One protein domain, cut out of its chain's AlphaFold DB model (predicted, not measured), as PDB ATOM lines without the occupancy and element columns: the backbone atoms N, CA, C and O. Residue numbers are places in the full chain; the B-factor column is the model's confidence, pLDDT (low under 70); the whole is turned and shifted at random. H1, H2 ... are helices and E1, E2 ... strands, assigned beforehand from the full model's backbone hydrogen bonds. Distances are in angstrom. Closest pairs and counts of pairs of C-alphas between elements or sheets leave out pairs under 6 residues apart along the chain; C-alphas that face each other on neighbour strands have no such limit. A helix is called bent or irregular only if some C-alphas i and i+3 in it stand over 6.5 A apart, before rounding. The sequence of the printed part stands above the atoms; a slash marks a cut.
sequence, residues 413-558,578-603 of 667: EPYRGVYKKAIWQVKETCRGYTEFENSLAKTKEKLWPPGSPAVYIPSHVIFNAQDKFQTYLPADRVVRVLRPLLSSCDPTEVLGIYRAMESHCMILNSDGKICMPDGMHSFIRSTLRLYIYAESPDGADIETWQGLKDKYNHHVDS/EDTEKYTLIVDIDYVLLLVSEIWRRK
ATOM      1  N   GLU A 413     244.880  36.082 115.685       87.69
ATOM      2  CA  GLU A 413     244.075  35.025 116.318       87.69
ATOM      3  C   GLU A 413     244.540  33.556 116.117       87.69
ATOM      4  O   GLU A 413     244.808  33.083 115.009       87.69
ATOM      5  N   PRO A 414     244.576  32.745 117.188       93.00
ATOM      6  CA  PRO A 414     244.833  31.318 117.042       93.00
ATOM      7  C   PRO A 414     243.822  30.684 116.083       93.00
ATOM      8  O   PRO A 414     242.619  30.806 116.306       93.00
ATOM      9  N   TYR A 415     244.308  29.995 115.050       95.31
ATOM     10  CA  TYR A 415     243.451  29.311 114.082       95.31
ATOM     11  C   TYR A 415     242.491  28.335 114.773       95.31
ATOM     12  O   TYR A 415     242.899  27.492 115.587       95.31
ATOM     13  N   ARG A 416     241.206  28.459 114.441       94.88
ATOM     14  CA  ARG A 416     240.108  27.641 114.979       94.88
ATOM     15  C   ARG A 416     239.486  26.719 113.933       94.88
ATOM     16  O   ARG A 416     238.489  26.074 114.233       94.88
ATOM     17  N   GLY A 417     240.063  26.663 112.735       93.50
ATOM     18  CA  GLY A 417     239.463  25.953 111.615       93.50
ATOM     19  C   GLY A 417     239.652  24.435 111.619       93.50
ATOM     20  O   GLY A 417     240.266  23.855 112.521       93.50
ATOM     21  N   VAL A 418     239.154  23.802 110.553       92.31
ATOM     22  CA  VAL A 418     239.071  22.345 110.362       92.31
ATOM     23  C   VAL A 418     240.411  21.636 110.524       92.31
ATOM     24  O   VAL A 418     240.458  20.497 110.987       92.31
ATOM     25  N   TYR A 419     241.514  22.314 110.206       94.38
ATOM     26  CA  TYR A 419     242.852  21.732 110.257       94.38
ATOM     27  C   TYR A 419     243.572  21.919 111.594       94.38
ATOM     28  O   TYR A 419     244.701  21.453 111.750       94.38
ATOM     29  N   LYS A 420     242.951  22.573 112.587       95.50
ATOM     30  CA  LYS A 420     243.621  22.957 113.841       95.50
ATOM     31  C   LYS A 420     244.297  21.771 114.526       95.50
ATOM     32  O   LYS A 420     245.449  21.876 114.939       95.50
ATOM     33  N   LYS A 421     243.587  20.641 114.628       93.62
ATOM     34  CA  LYS A 421     244.093  19.425 115.279       93.62
ATOM     35  C   LYS A 421     245.288  18.835 114.527       93.62
ATOM     36  O   LYS A 421     246.285  18.514 115.162       93.62
ATOM     37  N   ALA A 422     245.200  18.735 113.199       92.81
ATOM     38  CA  ALA A 422     246.265  18.180 112.367       92.81
ATOM     39  C   ALA A 422     247.538  19.038 112.436       92.81
ATOM     40  O   ALA A 422     248.624  18.518 112.668       92.81
ATOM     41  N   ILE A 423     247.402  20.362 112.327       94.81
ATOM     42  CA  ILE A 423     248.542  21.290 112.389       94.81
ATOM     43  C   ILE A 423     249.216  21.240 113.758       94.81
ATOM     44  O   ILE A 423     250.441  21.217 113.844       94.81
ATOM     45  N   TRP A 424     248.420  21.196 114.827       94.44
ATOM     46  CA  TRP A 424     248.943  21.074 116.182       94.44
ATOM     47  C   TRP A 424     249.729  19.767 116.367       94.44
ATOM     48  O   TRP A 424     250.879  19.814 116.796       94.44
ATOM     49  N   GLN A 425     249.174  18.629 115.933       92.25
ATOM     50  CA  GLN A 425     249.864  17.330 115.970       92.25
ATOM     51  C   GLN A 425     251.174  17.344 115.172       92.25
ATOM     52  O   GLN A 425     252.196  16.834 115.634       92.25
ATOM     53  N   VAL A 426     251.173  17.962 113.989       90.44
ATOM     54  CA  VAL A 426     252.380  18.111 113.169       90.44
ATOM     55  C   VAL A 426     253.441  18.937 113.894       90.44
ATOM     56  O   VAL A 426     254.605  18.542 113.921       90.44
ATOM     57  N   LYS A 427     253.066  20.057 114.519       90.75
ATOM     58  CA  LYS A 427     254.019  20.898 115.257       90.75
ATOM     59  C   LYS A 427     254.616  20.201 116.475       90.75
ATOM     60  O   LYS A 427     255.798  20.394 116.743       90.75
ATOM     61  N   GLU A 428     253.839  19.384 117.182       90.19
ATOM     62  CA  GLU A 428     254.354  18.612 118.319       90.19
ATOM     63  C   GLU A 428     255.317  17.500 117.892       90.19
ATOM     64  O   GLU A 428     256.295  17.213 118.583       90.19
ATOM     65  N   THR A 429     255.059  16.868 116.747       86.69
ATOM     66  CA  THR A 429     255.832  15.707 116.280       86.69
ATOM     67  C   THR A 429     257.087  16.098 115.496       86.69
ATOM     68  O   THR A 429     258.102  15.398 115.557       86.69
ATOM     69  N   CYS A 430     257.065  17.224 114.781       83.62
ATOM     70  CA  CYS A 430     258.160  17.644 113.909       83.62
ATOM     71  C   CYS A 430     259.136  18.617 114.594       83.62
ATOM     72  O   CYS A 430     258.872  19.807 114.750       83.62
ATOM     73  N   ARG A 431     260.350  18.134 114.898       81.88
ATOM     74  CA  ARG A 431     261.430  18.932 115.525       81.88
ATOM     75  C   ARG A 431     261.803  20.202 114.750       81.88
ATOM     76  O   ARG A 431     262.107  21.218 115.372       81.88
ATOM     77  N   GLY A 432     261.733  20.169 113.416       80.94
ATOM     78  CA  GLY A 432     262.164  21.278 112.553       80.94
ATOM     79  C   GLY A 432     261.443  22.610 112.809       80.94
ATOM     80  O   GLY A 432     262.037  23.667 112.611       80.94
ATOM     81  N   TYR A 433     260.204  22.586 113.315       80.69
ATOM     82  CA  TYR A 433     259.467  23.810 113.653       80.69
ATOM     83  C   TYR A 433     260.106  24.551 114.830       80.69
ATOM     84  O   TYR A 433     260.377  25.749 114.738       80.69
ATOM     85  N   THR A 434     260.437  23.819 115.897       84.06
ATOM     86  CA  THR A 434     261.108  24.393 117.073       84.06
ATOM     87  C   THR A 434     262.500  24.925 116.729       84.06
ATOM     88  O   THR A 434     262.934  25.943 117.266       84.06
ATOM     89  N   GLU A 435     263.209  24.289 115.793       87.25
ATOM     90  CA  GLU A 435     264.522  24.753 115.331       87.25
ATOM     91  C   GLU A 435     264.432  26.088 114.588       87.25
ATOM     92  O   GLU A 435     265.290  26.956 114.783       87.25
ATOM     93  N   PHE A 436     263.394  26.282 113.768       86.31
ATOM     94  CA  PHE A 436     263.183  27.551 113.085       86.31
ATOM     95  C   PHE A 436     262.853  28.672 114.065       86.31
ATOM     96  O   PHE A 436     263.510  29.707 114.005       86.31
ATOM     97  N   GLU A 437     261.910  28.460 114.987       89.38
ATOM     98  CA  GLU A 437     261.532  29.443 116.014       89.38
ATOM     99  C   GLU A 437     262.738  29.847 116.870       89.38
ATOM    100  O   GLU A 437     263.056  31.032 116.991       89.38
ATOM    101  N   ASN A 438     263.492  28.861 117.364       91.38
ATOM    102  CA  ASN A 438     264.718  29.104 118.123       91.38
ATOM    103  C   ASN A 438     265.773  29.834 117.285       91.38
ATOM    104  O   ASN A 438     266.478  30.714 117.778       91.38
ATOM    105  N   SER A 439     265.911  29.478 116.008       92.00
ATOM    106  CA  SER A 439     266.850  30.162 115.128       92.00
ATOM    107  C   SER A 439     266.395  31.576 114.773       92.00
ATOM    108  O   SER A 439     267.262  32.428 114.593       92.00
ATOM    109  N   LEU A 440     265.094  31.834 114.650       93.12
ATOM    110  CA  LEU A 440     264.538  33.163 114.416       93.12
ATOM    111  C   LEU A 440     264.766  34.044 115.646       93.12
ATOM    112  O   LEU A 440     265.241  35.165 115.492       93.12
ATOM    113  N   ALA A 441     264.533  33.510 116.849       92.81
ATOM    114  CA  ALA A 441     264.831  34.182 118.112       92.81
ATOM    115  C   ALA A 441     266.323  34.537 118.227       92.81
ATOM    116  O   ALA A 441     266.657  35.691 118.477       92.81
ATOM    117  N   LYS A 442     267.228  33.597 117.916       93.81
ATOM    118  CA  LYS A 442     268.680  33.861 117.877       93.81
ATOM    119  C   LYS A 442     269.060  34.924 116.848       93.81
ATOM    120  O   LYS A 442     269.913  35.766 117.114       93.81
ATOM    121  N   THR A 443     268.455  34.889 115.659       93.00
ATOM    122  CA  THR A 443     268.676  35.925 114.639       93.00
ATOM    123  C   THR A 443     268.183  37.280 115.136       93.00
ATOM    124  O   THR A 443     268.898  38.263 114.969       93.00
ATOM    125  N   LYS A 444     267.020  37.327 115.797       94.31
ATOM    126  CA  LYS A 444     266.483  38.536 116.421       94.31
ATOM    127  C   LYS A 444     267.448  39.090 117.471       94.31
ATOM    128  O   LYS A 444     267.823  40.247 117.370       94.31
ATOM    129  N   GLU A 445     267.873  38.275 118.432       93.50
ATOM    130  CA  GLU A 445     268.805  38.682 119.497       93.50
ATOM    131  C   GLU A 445     270.141  39.190 118.947       93.50
ATOM    132  O   GLU A 445     270.734  40.110 119.498       93.50
ATOM    133  N   LYS A 446     270.619  38.594 117.849       91.56
ATOM    134  CA  LYS A 446     271.880  38.990 117.218       91.56
ATOM    135  C   LYS A 446     271.774  40.303 116.447       91.56
ATOM    136  O   LYS A 446     272.749  41.045 116.383       91.56
ATOM    137  N   LEU A 447     270.655  40.514 115.761       88.12
ATOM    138  CA  LEU A 447     270.507  41.606 114.806       88.12
ATOM    139  C   LEU A 447     269.723  42.791 115.362       88.12
ATOM    140  O   LEU A 447     269.821  43.844 114.761       88.12
ATOM    141  N   TRP A 448     268.964  42.657 116.452       91.38
ATOM    142  CA  TRP A 448     268.128  43.733 116.990       91.38
ATOM    143  C   TRP A 448     268.444  44.064 118.447       91.38
ATOM    144  O   TRP A 448     268.771  43.163 119.223       91.38
ATOM    145  N   PRO A 449     268.317  45.345 118.844       89.44
ATOM    146  CA  PRO A 449     268.618  45.761 120.202       89.44
ATOM    147  C   PRO A 449     267.673  45.093 121.215       89.44
ATOM    148  O   PRO A 449     266.500  44.820 120.902       89.44
ATOM    149  N   PRO A 450     268.153  44.850 122.450       91.94
ATOM    150  CA  PRO A 450     267.314  44.344 123.529       91.94
ATOM    151  C   PRO A 450     266.140  45.302 123.778       91.94
ATOM    152  O   PRO A 450     266.305  46.517 123.775       91.94
ATOM    153  N   GLY A 451     264.938  44.747 123.958       89.44
ATOM    154  CA  GLY A 451     263.689  45.518 124.073       89.44
ATOM    155  C   GLY A 451     262.901  45.667 122.768       89.44
ATOM    156  O   GLY A 451     261.757  46.110 122.805       89.44
ATOM    157  N   SER A 452     263.452  45.234 121.626       90.19
ATOM    158  CA  SER A 452     262.693  45.173 120.368       90.19
ATOM    159  C   SER A 452     261.441  44.283 120.508       90.19
ATOM    160  O   SER A 452     261.541  43.222 121.150       90.19
ATOM    161  N   PRO A 453     260.297  44.642 119.880       90.19
ATOM    162  CA  PRO A 453     259.013  43.956 120.052       90.19
ATOM    163  C   PRO A 453     259.114  42.432 119.943       90.19
ATOM    164  O   PRO A 453     259.909  41.896 119.170       90.19
ATOM    165  N   ALA A 454     258.351  41.681 120.733       88.31
ATOM    166  CA  ALA A 454     258.333  40.227 120.592       88.31
ATOM    167  C   ALA A 454     257.779  39.851 119.209       88.31
ATOM    168  O   ALA A 454     256.684  40.273 118.848       88.31
ATOM    169  N   VAL A 455     258.539  39.065 118.441       87.00
ATOM    170  CA  VAL A 455     258.044  38.483 117.192       87.00
ATOM    171  C   VAL A 455     257.513  37.109 117.535       87.00
ATOM    172  O   VAL A 455     258.260  36.251 118.003       87.00
ATOM    173  N   TYR A 456     256.210  36.939 117.356       88.50
ATOM    174  CA  TYR A 456     255.513  35.699 117.647       88.50
ATOM    175  C   TYR A 456     255.119  35.029 116.339       88.50
ATOM    176  O   TYR A 456     254.435  35.629 115.513       88.50
ATOM    177  N   ILE A 457     255.526  33.773 116.182       91.69
ATOM    178  CA  ILE A 457     255.055  32.921 115.099       91.69
ATOM    179  C   ILE A 457     253.718  32.313 115.540       91.69
ATOM    180  O   ILE A 457     253.685  31.563 116.517       91.69
ATOM    181  N   PRO A 458     252.612  32.569 114.821       94.50
ATOM    182  CA  PRO A 458     251.334  31.956 115.146       94.50
ATOM    183  C   PRO A 458     251.376  30.424 115.100       94.50
ATOM    184  O   PRO A 458     252.028  29.805 114.252       94.50
ATOM    185  N   SER A 459     250.604  29.784 115.978       93.44
ATOM    186  CA  SER A 459     250.578  28.323 116.114       93.44
ATOM    187  C   SER A 459     250.134  27.598 114.839       93.44
ATOM    188  O   SER A 459     250.455  26.431 114.674       93.44
ATOM    189  N   HIS A 460     249.447  28.270 113.918       95.25
ATOM    190  CA  HIS A 460     248.996  27.703 112.646       95.25
ATOM    191  C   HIS A 460     249.922  27.961 111.455       95.25
ATOM    192  O   HIS A 460     249.668  27.427 110.380       95.25
ATOM    193  N   VAL A 461     250.983  28.750 111.632       95.31
ATOM    194  CA  VAL A 461     251.990  28.977 110.589       95.31
ATOM    195  C   VAL A 461     252.927  27.783 110.496       95.31
ATOM    196  O   VAL A 461     253.498  27.358 111.503       95.31
ATOM    197  N   ILE A 462     253.092  27.256 109.288       94.62
ATOM    198  CA  ILE A 462     253.908  26.079 108.990       94.62
ATOM    199  C   ILE A 462     255.126  26.508 108.170       94.62
ATOM    200  O   ILE A 462     254.969  27.164 107.150       94.62
ATOM    201  N   PHE A 463     256.334  26.126 108.581       91.44
ATOM    202  CA  PHE A 463     257.555  26.326 107.805       91.44
ATOM    203  C   PHE A 463     258.053  25.019 107.212       91.44
ATOM    204  O   PHE A 463     258.143  24.004 107.907       91.44
ATOM    205  N   ASN A 464     258.482  25.072 105.957       89.31
ATOM    206  CA  ASN A 464     259.247  23.982 105.379       89.31
ATOM    207  C   ASN A 464     260.726  24.120 105.760       89.31
ATOM    208  O   ASN A 464     261.496  24.832 105.115       89.31
ATOM    209  N   ALA A 465     261.125  23.436 106.834       77.25
ATOM    210  CA  ALA A 465     262.516  23.421 107.285       77.25
ATOM    211  C   ALA A 465     263.464  22.727 106.284       77.25
ATOM    212  O   ALA A 465     264.666  22.982 106.312       77.25
ATOM    213  N   GLN A 466     262.936  21.853 105.420       79.75
ATOM    214  CA  GLN A 466     263.723  21.088 104.449       79.75
ATOM    215  C   GLN A 466     263.904  21.841 103.127       79.75
ATOM    216  O   GLN A 466     264.966  21.743 102.517       79.75
ATOM    217  N   ASP A 467     262.900  22.614 102.710       71.75
ATOM    218  CA  ASP A 467     262.886  23.312 101.426       71.75
ATOM    219  C   ASP A 467     262.697  24.822 101.625       71.75
ATOM    220  O   ASP A 467     261.588  25.347 101.740       71.75
ATOM    221  N   LYS A 468     263.829  25.534 101.669       80.56
ATOM    222  CA  LYS A 468     263.923  26.992 101.479       80.56
ATOM    223  C   LYS A 468     263.291  27.894 102.545       80.56
ATOM    224  O   LYS A 468     263.381  29.103 102.376       80.56
ATOM    225  N   PHE A 469     262.768  27.366 103.654       87.12
ATOM    226  CA  PHE A 469     262.091  28.159 104.698       87.12
ATOM    227  C   PHE A 469     260.806  28.851 104.219       87.12
ATOM    228  O   PHE A 469     260.428  29.885 104.766       87.12
ATOM    229  N   GLN A 470     260.120  28.262 103.234       92.69
ATOM    230  CA  GLN A 470     258.817  28.753 102.789       92.69
ATOM    231  C   GLN A 470     257.789  28.676 103.919       92.69
ATOM    232  O   GLN A 470     257.790  27.731 104.721       92.69
ATOM    233  N   THR A 471     256.917  29.681 103.963       94.62
ATOM    234  CA  THR A 471     255.892  29.821 104.995       94.62
ATOM    235  C   THR A 471     254.529  29.445 104.425       94.62
ATOM    236  O   THR A 471     254.125  29.937 103.376       94.62
ATOM    237  N   TYR A 472     253.786  28.604 105.135       96.88
ATOM    238  CA  TYR A 472     252.490  28.104 104.706       96.88
ATOM    239  C   TYR A 472     251.405  28.356 105.742       96.88
ATOM    240  O   TYR A 472     251.655  28.388 106.953       96.88
ATOM    241  N   LEU A 473     250.180  28.486 105.241       97.31
ATOM    242  CA  LEU A 473     248.968  28.624 106.035       97.31
ATOM    243  C   LEU A 473     247.864  27.678 105.565       97.31
ATOM    244  O   LEU A 473     247.866  27.283 104.400       97.31
ATOM    245  N   PRO A 474     246.886  27.356 106.431       97.31
ATOM    246  CA  PRO A 474     245.684  26.630 106.031       97.31
ATOM    247  C   PRO A 474     244.950  27.362 104.908       97.31
ATOM    248  O   PRO A 474     244.679  28.564 105.009       97.31
ATOM    249  N   ALA A 475     244.643  26.650 103.825       96.44
ATOM    250  CA  ALA A 475     244.058  27.263 102.636       96.44
ATOM    251  C   ALA A 475     242.659  27.853 102.896       96.44
ATOM    252  O   ALA A 475     242.317  28.883 102.315       96.44
ATOM    253  N   ASP A 476     241.871  27.264 103.801       94.88
ATOM    254  CA  ASP A 476     240.564  27.794 104.208       94.88
ATOM    255  C   ASP A 476     240.689  29.187 104.833       94.88
ATOM    256  O   ASP A 476     239.961  30.108 104.453       94.88
ATOM    257  N   ARG A 477     241.663  29.367 105.731       95.50
ATOM    258  CA  ARG A 477     241.945  30.659 106.358       95.50
ATOM    259  C   ARG A 477     242.332  31.705 105.321       95.50
ATOM    260  O   ARG A 477     241.834  32.830 105.353       95.50
ATOM    261  N   VAL A 478     243.204  31.334 104.385       96.44
ATOM    262  CA  VAL A 478     243.657  32.245 103.330       96.44
ATOM    263  C   VAL A 478     242.501  32.684 102.438       96.44
ATOM    264  O   VAL A 478     242.310  33.885 102.253       96.44
ATOM    265  N   VAL A 479     241.678  31.747 101.955       94.81
ATOM    266  CA  VAL A 479     240.489  32.060 101.141       94.81
ATOM    267  C   VAL A 479     239.573  33.047 101.867       94.81
ATOM    268  O   VAL A 479     239.087  34.005 101.262       94.81
ATOM    269  N   ARG A 480     239.367  32.864 103.175       91.81
ATOM    270  CA  ARG A 480     238.490  33.734 103.968       91.81
ATOM    271  C   ARG A 480     239.038  35.138 104.155       91.81
ATOM    272  O   ARG A 480     238.284  36.090 103.980       91.81
ATOM    273  N   VAL A 481     240.329  35.281 104.444       93.06
ATOM    274  CA  VAL A 481     240.952  36.608 104.567       93.06
ATOM    275  C   VAL A 481     241.002  37.328 103.215       93.06
ATOM    276  O   VAL A 481     240.818  38.544 103.164       93.06
ATOM    277  N   LEU A 482     241.203  36.600 102.111       93.44
ATOM    278  CA  LEU A 482     241.215  37.195 100.774       93.44
ATOM    279  C   LEU A 482     239.824  37.616 100.299       93.44
ATOM    280  O   LEU A 482     239.697  38.626  99.612       93.44
ATOM    281  N   ARG A 483     238.766  36.887 100.665       91.88
ATOM    282  CA  ARG A 483     237.416  37.102 100.129       91.88
ATOM    283  C   ARG A 483     236.910  38.555 100.219       91.88
ATOM    284  O   ARG A 483     236.446  39.046  99.191       91.88
ATOM    285  N   PRO A 484     237.003  39.277 101.355       89.88
ATOM    286  CA  PRO A 484     236.610  40.687 101.415       89.88
ATOM    287  C   PRO A 484     237.419  41.596 100.482       89.88
ATOM    288  O   PRO A 484     236.898  42.589  99.990       89.88
ATOM    289  N   LEU A 485     238.686  41.267 100.211       89.94
ATOM    290  CA  LEU A 485     239.534  42.032  99.287       89.94
ATOM    291  C   LEU A 485     239.104  41.822  97.834       89.94
ATOM    292  O   LEU A 485     239.186  42.738  97.018       89.94
ATOM    293  N   LEU A 486     238.628  40.613  97.539       92.12
ATOM    294  CA  LEU A 486     238.183  40.179  96.221       92.12
ATOM    295  C   LEU A 486     236.753  40.621  95.888       92.12
ATOM    296  O   LEU A 486     236.321  40.443  94.755       92.12
ATOM    297  N   SER A 487     236.016  41.221  96.829       90.12
ATOM    298  CA  SER A 487     234.616  41.609  96.611       90.12
ATOM    299  C   SER A 487     234.431  42.695  95.547       90.12
ATOM    300  O   SER A 487     233.322  42.881  95.058       90.12
ATOM    301  N   SER A 488     235.490  43.445  95.223       87.38
ATOM    302  CA  SER A 488     235.482  44.446  94.149       87.38
ATOM    303  C   SER A 488     235.982  43.918  92.804       87.38
ATOM    304  O   SER A 488     235.901  44.651  91.825       87.38
ATOM    305  N   CYS A 489     236.544  42.710  92.765       91.75
ATOM    306  CA  CYS A 489     237.054  42.101  91.542       91.75
ATOM    307  C   CYS A 489     235.915  41.439  90.766       91.75
ATOM    308  O   CYS A 489     234.928  40.982  91.353       91.75
ATOM    309  N   ASP A 490     236.058  41.358  89.445       91.94
ATOM    310  CA  ASP A 490     235.085  40.625  88.644       91.94
ATOM    311  C   ASP A 490     235.211  39.099  88.870       91.94
ATOM    312  O   ASP A 490     236.262  38.605  89.292       91.94
ATOM    313  N   PRO A 491     234.158  38.301  88.604       90.38
ATOM    314  CA  PRO A 491     234.209  36.855  88.838       90.38
ATOM    315  C   PRO A 491     235.327  36.118  88.080       90.38
ATOM    316  O   PRO A 491     235.774  35.059  88.531       90.38
ATOM    317  N   THR A 492     235.777  36.649  86.941       90.00
ATOM    318  CA  THR A 492     236.856  36.070  86.126       90.00
ATOM    319  C   THR A 492     238.210  36.324  86.781       90.00
ATOM    320  O   THR A 492     239.002  35.391  86.912       90.00
ATOM    321  N   GLU A 493     238.449  37.541  87.268       91.12
ATOM    322  CA  GLU A 493     239.635  37.906  88.049       91.12
ATOM    323  C   GLU A 493     239.724  37.088  89.332       91.12
ATOM    324  O   GLU A 493     240.769  36.509  89.624       91.12
ATOM    325  N   VAL A 494     238.612  36.977  90.068       92.31
ATOM    326  CA  VAL A 494     238.534  36.159  91.285       92.31
ATOM    327  C   VAL A 494     238.926  34.712  90.985       92.31
ATOM    328  O   VAL A 494     239.732  34.120  91.704       92.31
ATOM    329  N   LEU A 495     238.412  34.140  89.891       90.00
ATOM    330  CA  LEU A 495     238.777  32.792  89.462       90.00
ATOM    331  C   LEU A 495     240.255  32.691  89.050       90.00
ATOM    332  O   LEU A 495     240.898  31.693  89.373       90.00
ATOM    333  N   GLY A 496     240.794  33.701  88.365       91.00
ATOM    334  CA  GLY A 496     242.209  33.784  87.996       91.00
ATOM    335  C   GLY A 496     243.129  33.795  89.218       91.00
ATOM    336  O   GLY A 496     244.094  33.037  89.268       91.00
ATOM    337  N   ILE A 497     242.770  34.564  90.248       93.06
ATOM    338  CA  ILE A 497     243.505  34.647  91.518       93.06
ATOM    339  C   ILE A 497     243.496  33.298  92.241       93.06
ATOM    340  O   ILE A 497     244.544  32.825  92.675       93.06
ATOM    341  N   TYR A 498     242.340  32.632  92.336       92.75
ATOM    342  CA  TYR A 498     242.274  31.314  92.974       92.75
ATOM    343  C   TYR A 498     243.010  30.227  92.190       92.75
ATOM    344  O   TYR A 498     243.559  29.318  92.805       92.75
ATOM    345  N   ARG A 499     243.063  30.318  90.857       90.56
ATOM    346  CA  ARG A 499     243.886  29.420  90.031       90.56
ATOM    347  C   ARG A 499     245.378  29.658  90.235       90.56
ATOM    348  O   ARG A 499     246.117  28.692  90.356       90.56
ATOM    349  N   ALA A 500     245.807  30.916  90.314       92.00
ATOM    350  CA  ALA A 500     247.187  31.243  90.665       92.00
ATOM    351  C   ALA A 500     247.529  30.718  92.068       92.00
ATOM    352  O   ALA A 500     248.597  30.174  92.298       92.00
ATOM    353  N   MET A 501     246.595  30.798  93.015       94.19
ATOM    354  CA  MET A 501     246.777  30.222  94.346       94.19
ATOM    355  C   MET A 501     246.802  28.678  94.334       94.19
ATOM    356  O   MET A 501     247.529  28.079  95.122       94.19
ATOM    357  N   GLU A 502     246.040  28.028  93.444       93.50
ATOM    358  CA  GLU A 502     245.981  26.564  93.279       93.50
ATOM    359  C   GLU A 502     247.366  25.961  92.991       93.50
ATOM    360  O   GLU A 502     247.700  24.931  93.575       93.50
ATOM    361  N   SER A 503     248.188  26.608  92.152       90.50
ATOM    362  CA  SER A 503     249.543  26.129  91.820       90.50
ATOM    363  C   SER A 503     250.546  26.260  92.970       90.50
ATOM    364  O   SER A 503     251.595  25.626  92.939       90.50
ATOM    365  N   HIS A 504     250.216  27.037  94.005       94.00
ATOM    366  CA  HIS A 504     251.041  27.229  95.204       94.00
ATOM    367  C   HIS A 504     250.447  26.565  96.455       94.00
ATOM    368  O   HIS A 504     250.885  26.821  97.583       94.00
ATOM    369  N   CYS A 505     249.443  25.707  96.268       96.00
ATOM    370  CA  CYS A 505     248.919  24.859  97.326       96.00
ATOM    371  C   CYS A 505     249.768  23.590  97.472       96.00
ATOM    372  O   CYS A 505     250.098  22.927  96.492       96.00
ATOM    373  N   MET A 506     250.057  23.221  98.716       95.88
ATOM    374  CA  MET A 506     250.746  21.989  99.088       95.88
ATOM    375  C   MET A 506     249.855  21.141  99.990       95.88
ATOM    376  O   MET A 506     248.888  21.625 100.588       95.88
ATOM    377  N   ILE A 507     250.206  19.866 100.123       95.06
ATOM    378  CA  ILE A 507     249.529  18.955 101.041       95.06
ATOM    379  C   ILE A 507     250.432  18.704 102.241       95.06
ATOM    380  O   ILE A 507     251.594  18.326 102.102       95.06
ATOM    381  N   LEU A 508     249.880  18.917 103.432       94.25
ATOM    382  CA  LEU A 508     250.497  18.532 104.688       94.25
ATOM    383  C   LEU A 508     249.963  17.163 105.111       94.25
ATOM    384  O   LEU A 508     248.775  17.006 105.410       94.25
ATOM    385  N   ASN A 509     250.863  16.184 105.143       91.31
ATOM    386  CA  ASN A 509     250.565  14.839 105.621       91.31
ATOM    387  C   ASN A 509     250.514  14.788 107.153       91.31
ATOM    388  O   ASN A 509     251.107  15.625 107.836       91.31
ATOM    389  N   SER A 510     249.876  13.749 107.699       87.19
ATOM    390  CA  SER A 510     249.833  13.472 109.145       87.19
ATOM    391  C   SER A 510     251.219  13.387 109.791       87.19
ATOM    392  O   SER A 510     251.369  13.719 110.961       87.19
ATOM    393  N   ASP A 511     252.233  12.991 109.017       86.75
ATOM    394  CA  ASP A 511     253.625  12.859 109.468       86.75
ATOM    395  C   ASP A 511     254.368  14.207 109.490       86.75
ATOM    396  O   ASP A 511     255.572  14.260 109.738       86.75
ATOM    397  N   GLY A 512     253.684  15.300 109.135       87.00
ATOM    398  CA  GLY A 512     254.236  16.650 109.073       87.00
ATOM    399  C   GLY A 512     255.076  16.964 107.839       87.00
ATOM    400  O   GLY A 512     255.572  18.083 107.704       87.00
ATOM    401  N   LYS A 513     255.217  16.006 106.917       90.38
ATOM    402  CA  LYS A 513     255.858  16.230 105.618       90.38
ATOM    403  C   LYS A 513     254.935  17.024 104.699       90.38
ATOM    404  O   LYS A 513     253.770  16.663 104.525       90.38
ATOM    405  N   ILE A 514     255.498  18.057 104.086       93.00
ATOM    406  CA  ILE A 514     254.862  18.850 103.036       93.00
ATOM    407  C   ILE A 514     255.203  18.190 101.701       93.00
ATOM    408  O   ILE A 514     256.380  17.971 101.411       93.00
ATOM    409  N   CYS A 515     254.192  17.838 100.913       92.50
ATOM    410  CA  CYS A 515     254.372  17.227  99.601       92.50
ATOM    411  C   CYS A 515     253.704  18.044  98.494       92.50
ATOM    412  O   CYS A 515     252.649  18.656  98.697       92.50
ATOM    413  N   MET A 516     254.330  17.999  97.317       89.38
ATOM    414  CA  MET A 516     253.739  18.488  96.078       89.38
ATOM    415  C   MET A 516     252.457  17.702  95.774       89.38
ATOM    416  O   MET A 516     252.389  16.502  96.063       89.38
ATOM    417  N   PRO A 517     251.427  18.348  95.214       85.94
ATOM    418  CA  PRO A 517     250.139  17.715  94.962       85.94
ATOM    419  C   PRO A 517     250.114  16.916  93.651       85.94
ATOM    420  O   PRO A 517     249.202  17.088  92.836       85.94
ATOM    421  N   ASP A 518     251.089  16.031  93.441       84.69
ATOM    422  CA  ASP A 518     251.236  15.260  92.203       84.69
ATOM    423  C   ASP A 518     249.972  14.422  91.934       84.69
ATOM    424  O   ASP A 518     249.616  13.514  92.685       84.69
ATOM    425  N   GLY A 519     249.237  14.770  90.872       82.44
ATOM    426  CA  GLY A 519     247.959  14.135  90.522       82.44
ATOM    427  C   GLY A 519     246.751  14.553  91.379       82.44
ATOM    428  O   GLY A 519     245.634  14.106  91.115       82.44
ATOM    429  N   MET A 520     246.927  15.450  92.356       85.25
ATOM    430  CA  MET A 520     245.880  15.898  93.290       85.25
ATOM    431  C   MET A 520     245.301  17.287  92.970       85.25
ATOM    432  O   MET A 520     244.471  17.797  93.720       85.25
ATOM    433  N   HIS A 521     245.633  17.896  91.828       85.69
ATOM    434  CA  HIS A 521     245.078  19.203  91.429       85.69
ATOM    435  C   HIS A 521     243.539  19.232  91.400       85.69
ATOM    436  O   HIS A 521     242.918  20.212  91.806       85.69
ATOM    437  N   SER A 522     242.893  18.132  90.992       83.75
ATOM    438  CA  SER A 522     241.425  18.024  91.019       83.75
ATOM    439  C   SER A 522     240.857  18.095  92.442       83.75
ATOM    440  O   SER A 522     239.794  18.688  92.645       83.75
ATOM    441  N   PHE A 523     241.574  17.540  93.424       87.75
ATOM    442  CA  PHE A 523     241.224  17.619  94.843       87.75
ATOM    443  C   PHE A 523     241.409  19.044  95.370       87.75
ATOM    444  O   PHE A 523     240.478  19.589  95.964       87.75
ATOM    445  N   ILE A 524     242.552  19.681  95.083       90.75
ATOM    446  CA  ILE A 524     242.824  21.071  95.488       90.75
ATOM    447  C   ILE A 524     241.742  21.996  94.946       90.75
ATOM    448  O   ILE A 524     241.111  22.726  95.706       90.75
ATOM    449  N   ARG A 525     241.465  21.925  93.642       89.00
ATOM    450  CA  ARG A 525     240.470  22.778  92.989       89.00
ATOM    451  C   ARG A 525     239.077  22.604  93.576       89.00
ATOM    452  O   ARG A 525     238.373  23.589  93.790       89.00
ATOM    453  N   SER A 526     238.671  21.360  93.822       85.62
ATOM    454  CA  SER A 526     237.377  21.061  94.444       85.62
ATOM    455  C   SER A 526     237.319  21.622  95.865       85.62
ATOM    456  O   SER A 526     236.362  22.304  96.212       85.62
ATOM    457  N   THR A 527     238.385  21.441  96.643       89.75
ATOM    458  CA  THR A 527     238.488  21.917  98.030       89.75
ATOM    459  C   THR A 527     238.498  23.447  98.123       89.75
ATOM    460  O   THR A 527     237.744  24.020  98.906       89.75
ATOM    461  N   LEU A 528     239.263  24.138  97.273       91.56
ATOM    462  CA  LEU A 528     239.257  25.603  97.207       91.56
ATOM    463  C   LEU A 528     237.875  26.148  96.837       91.56
ATOM    464  O   LEU A 528     237.420  27.118  97.438       91.56
ATOM    465  N   ARG A 529     237.161  25.500  95.906       88.25
ATOM    466  CA  ARG A 529     235.769  25.859  95.591       88.25
ATOM    467  C   ARG A 529     234.860  25.715  96.805       88.25
ATOM    468  O   ARG A 529     234.093  26.635  97.069       88.25
ATOM    469  N   LEU A 530     234.971  24.621  97.564       87.44
ATOM    470  CA  LEU A 530     234.212  24.451  98.808       87.44
ATOM    471  C   LEU A 530     234.447  25.632  99.764       87.44
ATOM    472  O   LEU A 530     233.485  26.203 100.277       87.44
ATOM    473  N   TYR A 531     235.702  26.053  99.949       91.31
ATOM    474  CA  TYR A 531     236.036  27.196 100.809       91.31
ATOM    475  C   TYR A 531     235.464  28.519 100.304       91.31
ATOM    476  O   TYR A 531     234.983  29.320 101.105       91.31
ATOM    477  N   ILE A 532     235.461  28.734  98.987       88.00
ATOM    478  CA  ILE A 532     234.861  29.924  98.370       88.00
ATOM    479  C   ILE A 532     233.349  29.964  98.630       88.00
ATOM    480  O   ILE A 532     232.810  31.035  98.900       88.00
ATOM    481  N   TYR A 533     232.661  28.821  98.597       84.44
ATOM    482  CA  TYR A 533     231.212  28.767  98.827       84.44
ATOM    483  C   TYR A 533     230.811  28.806 100.306       84.44
ATOM    484  O   TYR A 533     229.710  29.252 100.622       84.44
ATOM    485  N   ALA A 534     231.683  28.402 101.232       81.81
ATOM    486  CA  ALA A 534     231.402  28.508 102.661       81.81
ATOM    487  C   ALA A 534     231.559  29.939 103.177       81.81
ATOM    488  O   ALA A 534     232.566  30.305 103.790       81.81
ATOM    489  N   GLU A 535     230.512  30.733 102.967       71.50
ATOM    490  CA  GLU A 535     230.450  32.117 103.421       71.50
ATOM    491  C   GLU A 535     230.631  32.217 104.941       71.50
ATOM    492  O   GLU A 535     229.987  31.505 105.723       71.50
ATOM    493  N   SER A 536     231.525  33.119 105.347       76.56
ATOM    494  CA  SER A 536     231.618  33.653 106.703       76.56
ATOM    495  C   SER A 536     231.627  35.171 106.564       76.56
ATOM    496  O   SER A 536     232.598  35.701 106.018       76.56
ATOM    497  N   PRO A 537     230.562  35.883 106.967       72.25
ATOM    498  CA  PRO A 537     230.495  37.338 106.820       72.25
ATOM    499  C   PRO A 537     231.544  38.063 107.676       72.25
ATOM    500  O   PRO A 537     231.936  39.180 107.359       72.25
ATOM    501  N   ASP A 538     232.014  37.412 108.737       78.62
ATOM    502  CA  ASP A 538     232.996  37.892 109.709       78.62
ATOM    503  C   ASP A 538     234.440  37.454 109.410       78.62
ATOM    504  O   ASP A 538     235.365  37.889 110.089       78.62
ATOM    505  N   GLY A 539     234.649  36.589 108.411       80.69
ATOM    506  CA  GLY A 539     235.967  36.023 108.124       80.69
ATOM    507  C   GLY A 539     236.514  35.089 109.214       80.69
ATOM    508  O   GLY A 539     237.723  34.868 109.228       80.69
ATOM    509  N   ALA A 540     235.663  34.537 110.095       86.38
ATOM    510  CA  ALA A 540     236.054  33.510 111.077       86.38
ATOM    511  C   ALA A 540     236.682  32.281 110.390       86.38
ATOM    512  O   ALA A 540     236.680  32.208 109.172       86.38
ATOM    513  N   ASP A 541     237.180  31.266 111.099       90.69
ATOM    514  CA  ASP A 541     237.652  30.013 110.472       90.69
ATOM    515  C   ASP A 541     236.517  28.977 110.298       90.69
ATOM    516  O   ASP A 541     235.459  29.085 110.924       90.69
ATOM    517  N   ILE A 542     236.670  27.986 109.403       90.00
ATOM    518  CA  ILE A 542     235.669  26.909 109.250       90.00
ATOM    519  C   ILE A 542     235.855  25.931 110.408       90.00
ATOM    520  O   ILE A 542     236.788  25.147 110.368       90.00
ATOM    521  N   GLU A 543     234.989  25.921 111.417       90.44
ATOM    522  CA  GLU A 543     235.215  25.067 112.597       90.44
ATOM    523  C   GLU A 543     235.131  23.560 112.300       90.44
ATOM    524  O   GLU A 543     235.884  22.769 112.868       90.44
ATOM    525  N   THR A 544     234.216  23.139 111.417       90.06
ATOM    526  CA  THR A 544     233.977  21.716 111.134       90.06
ATOM    527  C   THR A 544     233.764  21.431 109.650       90.06
ATOM    528  O   THR A 544     233.138  22.205 108.922       90.06
ATOM    529  N   TRP A 545     234.233  20.258 109.210       86.00
ATOM    530  CA  TRP A 545     233.972  19.743 107.865       86.00
ATOM    531  C   TRP A 545     232.481  19.567 107.591       86.00
ATOM    532  O   TRP A 545     232.040  19.796 106.469       86.00
ATOM    533  N   GLN A 546     231.692  19.207 108.607       85.12
ATOM    534  CA  GLN A 546     230.246  19.076 108.455       85.12
ATOM    535  C   GLN A 546     229.594  20.423 108.126       85.12
ATOM    536  O   GLN A 546     228.868  20.515 107.142       85.12
ATOM    537  N   GLY A 547     229.947  21.494 108.846       83.88
ATOM    538  CA  GLY A 547     229.428  22.832 108.552       83.88
ATOM    539  C   GLY A 547     229.811  23.344 107.158       83.88
ATOM    540  O   GLY A 547     229.042  24.072 106.532       83.88
ATOM    541  N   LEU A 548     230.976  22.942 106.638       83.62
ATOM    542  CA  LEU A 548     231.370  23.212 105.251       83.62
ATOM    543  C   LEU A 548     230.485  22.459 104.248       83.62
ATOM    544  O   LEU A 548     230.012  23.060 103.282       83.62
ATOM    545  N   LYS A 549     230.244  21.164 104.491       80.69
ATOM    546  CA  LYS A 549     229.393  20.311 103.644       80.69
ATOM    547  C   LYS A 549     227.964  20.841 103.589       80.69
ATOM    548  O   LYS A 549     227.421  20.990 102.498       80.69
ATOM    549  N   ASP A 550     227.391  21.182 104.739       83.25
ATOM    550  CA  ASP A 550     226.014  21.668 104.835       83.25
ATOM    551  C   ASP A 550     225.831  22.969 104.033       83.25
ATOM    552  O   ASP A 550     224.880  23.106 103.260       83.25
ATOM    553  N   LYS A 551     226.797  23.898 104.132       80.12
ATOM    554  CA  LYS A 551     226.803  25.145 103.348       80.12
ATOM    555  C   LYS A 551     226.950  24.895 101.849       80.12
ATOM    556  O   LYS A 551     226.270  25.541 101.051       80.12
ATOM    557  N   TYR A 552     227.824  23.971 101.459       79.12
ATOM    558  CA  TYR A 552     228.033  23.654 100.050       79.12
ATOM    559  C   TYR A 552     226.814  22.975  99.422       79.12
ATOM    560  O   TYR A 552     226.359  23.419  98.371       79.12
ATOM    561  N   ASN A 553     226.245  21.959 100.077       78.56
ATOM    562  CA  ASN A 553     225.066  21.247  99.580       78.56
ATOM    563  C   ASN A 553     223.887  22.206  99.387       78.56
ATOM    564  O   ASN A 553     223.275  22.212  98.323       78.56
ATOM    565  N   HIS A 554     223.659  23.118 100.337       73.12
ATOM    566  CA  HIS A 554     222.640  24.159 100.196       73.12
ATOM    567  C   HIS A 554     222.866  25.056  98.958       73.12
ATOM    568  O   HIS A 554     221.914  25.476  98.298       73.12
ATOM    569  N   HIS A 555     224.122  25.358  98.621       71.62
ATOM    570  CA  HIS A 555     224.469  26.149  97.437       71.62
ATOM    571  C   HIS A 555     224.355  25.344  96.129       71.62
ATOM    572  O   HIS A 555     223.968  25.879  95.091       71.62
ATOM    573  N   VAL A 556     224.692  24.054  96.137       70.31
ATOM    574  CA  VAL A 556     224.506  23.187  94.964       70.31
ATOM    575  C   VAL A 556     223.020  22.995  94.678       70.31
ATOM    576  O   VAL A 556     222.606  23.158  93.532       70.31
ATOM    577  N   ASP A 557     222.209  22.758  95.708       69.94
ATOM    578  CA  ASP A 557     220.758  22.610  95.586       69.94
ATOM    579  C   ASP A 557     220.096  23.892  95.057       69.94
ATOM    580  O   ASP A 557     219.147  23.833  94.268       69.94
ATOM    581  N   SER A 558     220.609  25.071  95.435       66.88
ATOM    582  CA  SER A 558     220.122  26.346  94.896       66.88
ATOM    583  C   SER A 558     220.484  26.527  93.419       66.88
ATOM    584  O   SER A 558     219.643  26.987  92.652       66.88
ATOM    585  N   GLU A 578     236.576  11.194 102.183       65.50
ATOM    586  CA  GLU A 578     237.604  10.471 102.946       65.50
ATOM    587  C   GLU A 578     238.972  11.158 102.817       65.50
ATOM    588  O   GLU A 578     239.733  11.247 103.781       65.50
ATOM    589  N   ASP A 579     239.246  11.739 101.648       67.44
ATOM    590  CA  ASP A 579     240.502  12.431 101.378       67.44
ATOM    591  C   ASP A 579     240.581  13.794 102.088       67.44
ATOM    592  O   ASP A 579     241.640  14.153 102.605       67.44
ATOM    593  N   THR A 580     239.474  14.549 102.190       68.94
ATOM    594  CA  THR A 580     239.476  15.860 102.879       68.94
ATOM    595  C   THR A 580     239.807  15.773 104.367       68.94
ATOM    596  O   THR A 580     240.424  16.685 104.912       68.94
ATOM    597  N   GLU A 581     239.433  14.678 105.033       72.44
ATOM    598  CA  GLU A 581     239.752  14.473 106.453       72.44
ATOM    599  C   GLU A 581     241.195  13.994 106.656       72.44
ATOM    600  O   GLU A 581     241.783  14.215 107.716       72.44
ATOM    601  N   LYS A 582     241.780  13.377 105.626       81.56
ATOM    602  CA  LYS A 582     243.134  12.824 105.656       81.56
ATOM    603  C   LYS A 582     244.212  13.857 105.323       81.56
ATOM    604  O   LYS A 582     245.297  13.805 105.899       81.56
ATOM    605  N   TYR A 583     243.931  14.779 104.402       88.56
ATOM    606  CA  TYR A 583     244.919  15.725 103.881       88.56
ATOM    607  C   TYR A 583     244.661  17.151 104.362       88.56
ATOM    608  O   TYR A 583     243.566  17.693 104.218       88.56
ATOM    609  N   THR A 584     245.707  17.794 104.886       93.88
ATOM    610  CA  THR A 584     245.647  19.210 105.257       93.88
ATOM    611  C   THR A 584     246.124  20.072 104.096       93.88
ATOM    612  O   THR A 584     247.301  20.040 103.741       93.88
ATOM    613  N   LEU A 585     245.208  20.827 103.484       95.94
ATOM    614  CA  LEU A 585     245.540  21.722 102.379       95.94
ATOM    615  C   LEU A 585     246.136  23.024 102.922       95.94
ATOM    616  O   LEU A 585     245.472  23.771 103.647       95.94
ATOM    617  N   ILE A 586     247.376  23.301 102.536       97.19
ATOM    618  CA  ILE A 586     248.104  24.510 102.918       97.19
ATOM    619  C   ILE A 586     248.527  25.287 101.673       97.19
ATOM    620  O   ILE A 586     248.625  24.724 100.589       97.19
ATOM    621  N   VAL A 587     248.781  26.580 101.815       97.38
ATOM    622  CA  VAL A 587     249.181  27.463 100.713       97.38
ATOM    623  C   VAL A 587     250.366  28.322 101.126       97.38
ATOM    624  O   VAL A 587     250.443  28.744 102.282       97.38
ATOM    625  N   ASP A 588     251.288  28.550 100.190       97.12
ATOM    626  CA  ASP A 588     252.422  29.460 100.374       97.12
ATOM    627  C   ASP A 588     251.911  30.889 100.614       97.12
ATOM    628  O   ASP A 588     251.343  31.534  99.724       97.12
ATOM    629  N   ILE A 589     252.094  31.389 101.838       97.00
ATOM    630  CA  ILE A 589     251.623  32.723 102.210       97.00
ATOM    631  C   ILE A 589     252.405  33.811 101.487       97.00
ATOM    632  O   ILE A 589     251.840  34.841 101.133       97.00
ATOM    633  N   ASP A 590     253.695  33.601 101.260       96.31
ATOM    634  CA  ASP A 590     254.560  34.627 100.709       96.31
ATOM    635  C   ASP A 590     254.170  34.894  99.248       96.31
ATOM    636  O   ASP A 590     254.126  36.048  98.812       96.31
ATOM    637  N   TYR A 591     253.762  33.844  98.527       96.69
ATOM    638  CA  TYR A 591     253.131  33.971  97.213       96.69
ATOM    639  C   TYR A 591     251.770  34.677  97.280       96.69
ATOM    640  O   TYR A 591     251.489  35.582  96.492       96.69
ATOM    641  N   VAL A 592     250.924  34.323  98.251       97.12
ATOM    642  CA  VAL A 592     249.624  34.985  98.451       97.12
ATOM    643  C   VAL A 592     249.792  36.486  98.706       97.12
ATOM    644  O   VAL A 592     249.020  37.288  98.184       97.12
ATOM    645  N   LEU A 593     250.810  36.900  99.459       97.38
ATOM    646  CA  LEU A 593     251.100  38.317  99.692       97.38
ATOM    647  C   LEU A 593     251.540  39.036  98.411       97.38
ATOM    648  O   LEU A 593     251.157  40.192  98.202       97.38
ATOM    649  N   LEU A 594     252.268  38.359  97.517       96.31
ATOM    650  CA  LEU A 594     252.545  38.883  96.179       96.31
ATOM    651  C   LEU A 594     251.260  39.024  95.350       96.31
ATOM    652  O   LEU A 594     251.067  40.077  94.738       96.31
ATOM    653  N   LEU A 595     250.349  38.045  95.384       96.00
ATOM    654  CA  LEU A 595     249.040  38.156  94.721       96.00
ATOM    655  C   LEU A 595     248.227  39.337  95.262       96.00
ATOM    656  O   LEU A 595     247.690  40.124  94.487       96.00
ATOM    657  N   VAL A 596     248.181  39.511  96.585       96.31
ATOM    658  CA  VAL A 596     247.519  40.653  97.237       96.31
ATOM    659  C   VAL A 596     248.119  41.969  96.760       96.31
ATOM    660  O   VAL A 596     247.376  42.894  96.431       96.31
ATOM    661  N   SER A 597     249.449  42.051  96.675       96.19
ATOM    662  CA  SER A 597     250.124  43.245  96.162       96.19
ATOM    663  C   SER A 597     249.700  43.563  94.723       96.19
ATOM    664  O   SER A 597     249.461  44.722  94.396       96.19
ATOM    665  N   GLU A 598     249.528  42.537  93.885       95.19
ATOM    666  CA  GLU A 598     249.119  42.671  92.487       95.19
ATOM    667  C   GLU A 598     247.645  43.085  92.353       95.19
ATOM    668  O   GLU A 598     247.331  43.980  91.568       95.19
ATOM    669  N   ILE A 599     246.754  42.519  93.173       94.31
ATOM    670  CA  ILE A 599     245.335  42.909  93.244       94.31
ATOM    671  C   ILE A 599     245.211  44.397  93.588       94.31
ATOM    672  O   ILE A 599     244.532  45.151  92.890       94.31
ATOM    673  N   TRP A 600     245.899  44.843  94.642       94.81
ATOM    674  CA  TRP A 600     245.859  46.245  95.063       94.81
ATOM    675  C   TRP A 600     246.507  47.182  94.050       94.81
ATOM    676  O   TRP A 600     246.019  48.295  93.864       94.81
ATOM    677  N   ARG A 601     247.558  46.734  93.359       93.50
ATOM    678  CA  ARG A 601     248.194  47.486  92.275       93.50
ATOM    679  C   ARG A 601     247.230  47.711  91.112       93.50
ATOM    680  O   ARG A 601     247.029  48.854  90.720       93.50
ATOM    681  N   ARG A 602     246.573  46.656  90.615       92.12
ATOM    682  CA  ARG A 602     245.558  46.762  89.548       92.12
ATOM    683  C   ARG A 602     244.394  47.650  89.964       92.12
ATOM    684  O   ARG A 602     243.963  48.500  89.194       92.12
ATOM    685  N   LYS A 603     243.934  47.515  91.209       91.69
ATOM    686  CA  LYS A 603     242.887  48.377  91.765       91.69
ATOM    687  C   LYS A 603     243.324  49.840  91.830       91.69
ATOM    688  O   LYS A 603     242.533  50.718  91.509       91.69
TER     689      LYS A 603
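AT A GLANCE: This is residues 413 to 558 and 578 to 603 of the 667 residues of the protein "EF-hand domain-containing protein" of archaeon (UniProt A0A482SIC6). A small three-stranded sheet, E1, E3 and E2, sits in the middle, with helices H3, H5 and H8 packed on it and H4 packed on H5; at one end of the longest axis H2 and the stretch after it make a long arm that folds back toward the sheet, and at the other end H6 reaches away past H5. H1 runs past the sheet at the base of the arm, and of the arm residues 445 to 451 stick out. The printed part has 172 residues with eight named helices and three named strands, in the order H1 H2 E1 H3 H4 E2 H5 H6 H7 E3 H8. The sheet's order is E1, E3, E2, antiparallel throughout, and the class is mostly helix. The whole is compact, with a radius of gyration of the C-alphas of 17.1 A and spans of 57 by 40 by 30 A.

IN THESE COORDINATES: The printed part begins at Glu 413, and H1, residues 420 to 429, begins at C-alpha 420, (243.621, 22.957, 113.841). H2, residues 431 to 447, is the longest helix by residues and measures 24.4 A from first to last C-alpha. After residues 448 to 470, with no named element, come E1, residues 471 to 474, H3, residues 475 to 486, and H4, residues 491 to 502, 16.3 A long. E2 is residues 505 to 508; H5, residues 521 to 533, is 18.4 A long. H6, residues 545 to 558, is 20.1 A long and ends at the cut, at C-alpha 558, (220.122, 26.346, 94.896). Beyond the cut come H7, residues 578 to 582, E3, residues 584 to 588, 13.2 A long, and H8, residues 589 to 603, 20.7 A long, ending at C-alpha 603, (242.887, 48.377, 91.765). H3 is irregular, but only just: C-alphas 481 and 484 are 6.7 A apart.

HOW THE PARTS SIT: E3 is the inner strand of the sheet, which is only just strongly twisted, its C-alphas up to 4.3 A off the best plane. Between E1 and E3, N 473 and O 587 are within hydrogen-bond range at 3.0 A; between E3 and E2, N 506 and O 586 are, at 2.8 A. H3, H5 and H8 on one face of the sheet make two layers, one of strands and one of helices. H3 stands up from the sheet, its line rising 51 degrees out of the local plane. E1, H3, H4 and E2 form a split strand-helix-strand unit, two strands running the same way with E3 between them, and its crossover is right-handed. H5 is the hub: with residues 528 to 532 alone it touches H3 at a steep tilt of 54 degrees, the closest C-alphas being those of Asp 476 and Tyr 531, 5.7 A apart. H5 touches H4, closest at the C-alphas of Glu 502 and Arg 525, 6.7 A apart. It also touches H6 with residues 530 to 533 alone, about perpendicular at 79 degrees, closest at the C-alphas of Tyr 533 and Tyr 552, 6.1 A apart. H3, H4 and H8 form an up and down bundle, each running against the one before; H4 and H8 only just touch, with 3 pairs of C-alphas within 8 A, closest at Met 501 and Val 592, 6.9 A. H7 is close to H5 but not clearly touching, the closest C-alphas, of Thr 527 and Thr 580, being 7.8 A apart. H1 only grazes the sheet, with residues 420 to 426. H2 is not on the sheet and touches no helix. Every O i to N i+4 pair is within hydrogen-bond range in H1, H2, H4, H5, H6, H7 and H8; in H3, 6 of 8 are.

THE WHOLE: The C-alphas farthest apart, of Pro 449 and Asp 557, are 58.6 A apart. Residues 559 to 577 are not printed, and C-alphas 558 and 578 are 24.9 A apart across the cut. The links H2 to E1, E2 to H5 and H5 to H6 are long. Mean pLDDT of the printed part is 89.0; residues 557 to 558 and 578 to 580 are under 70.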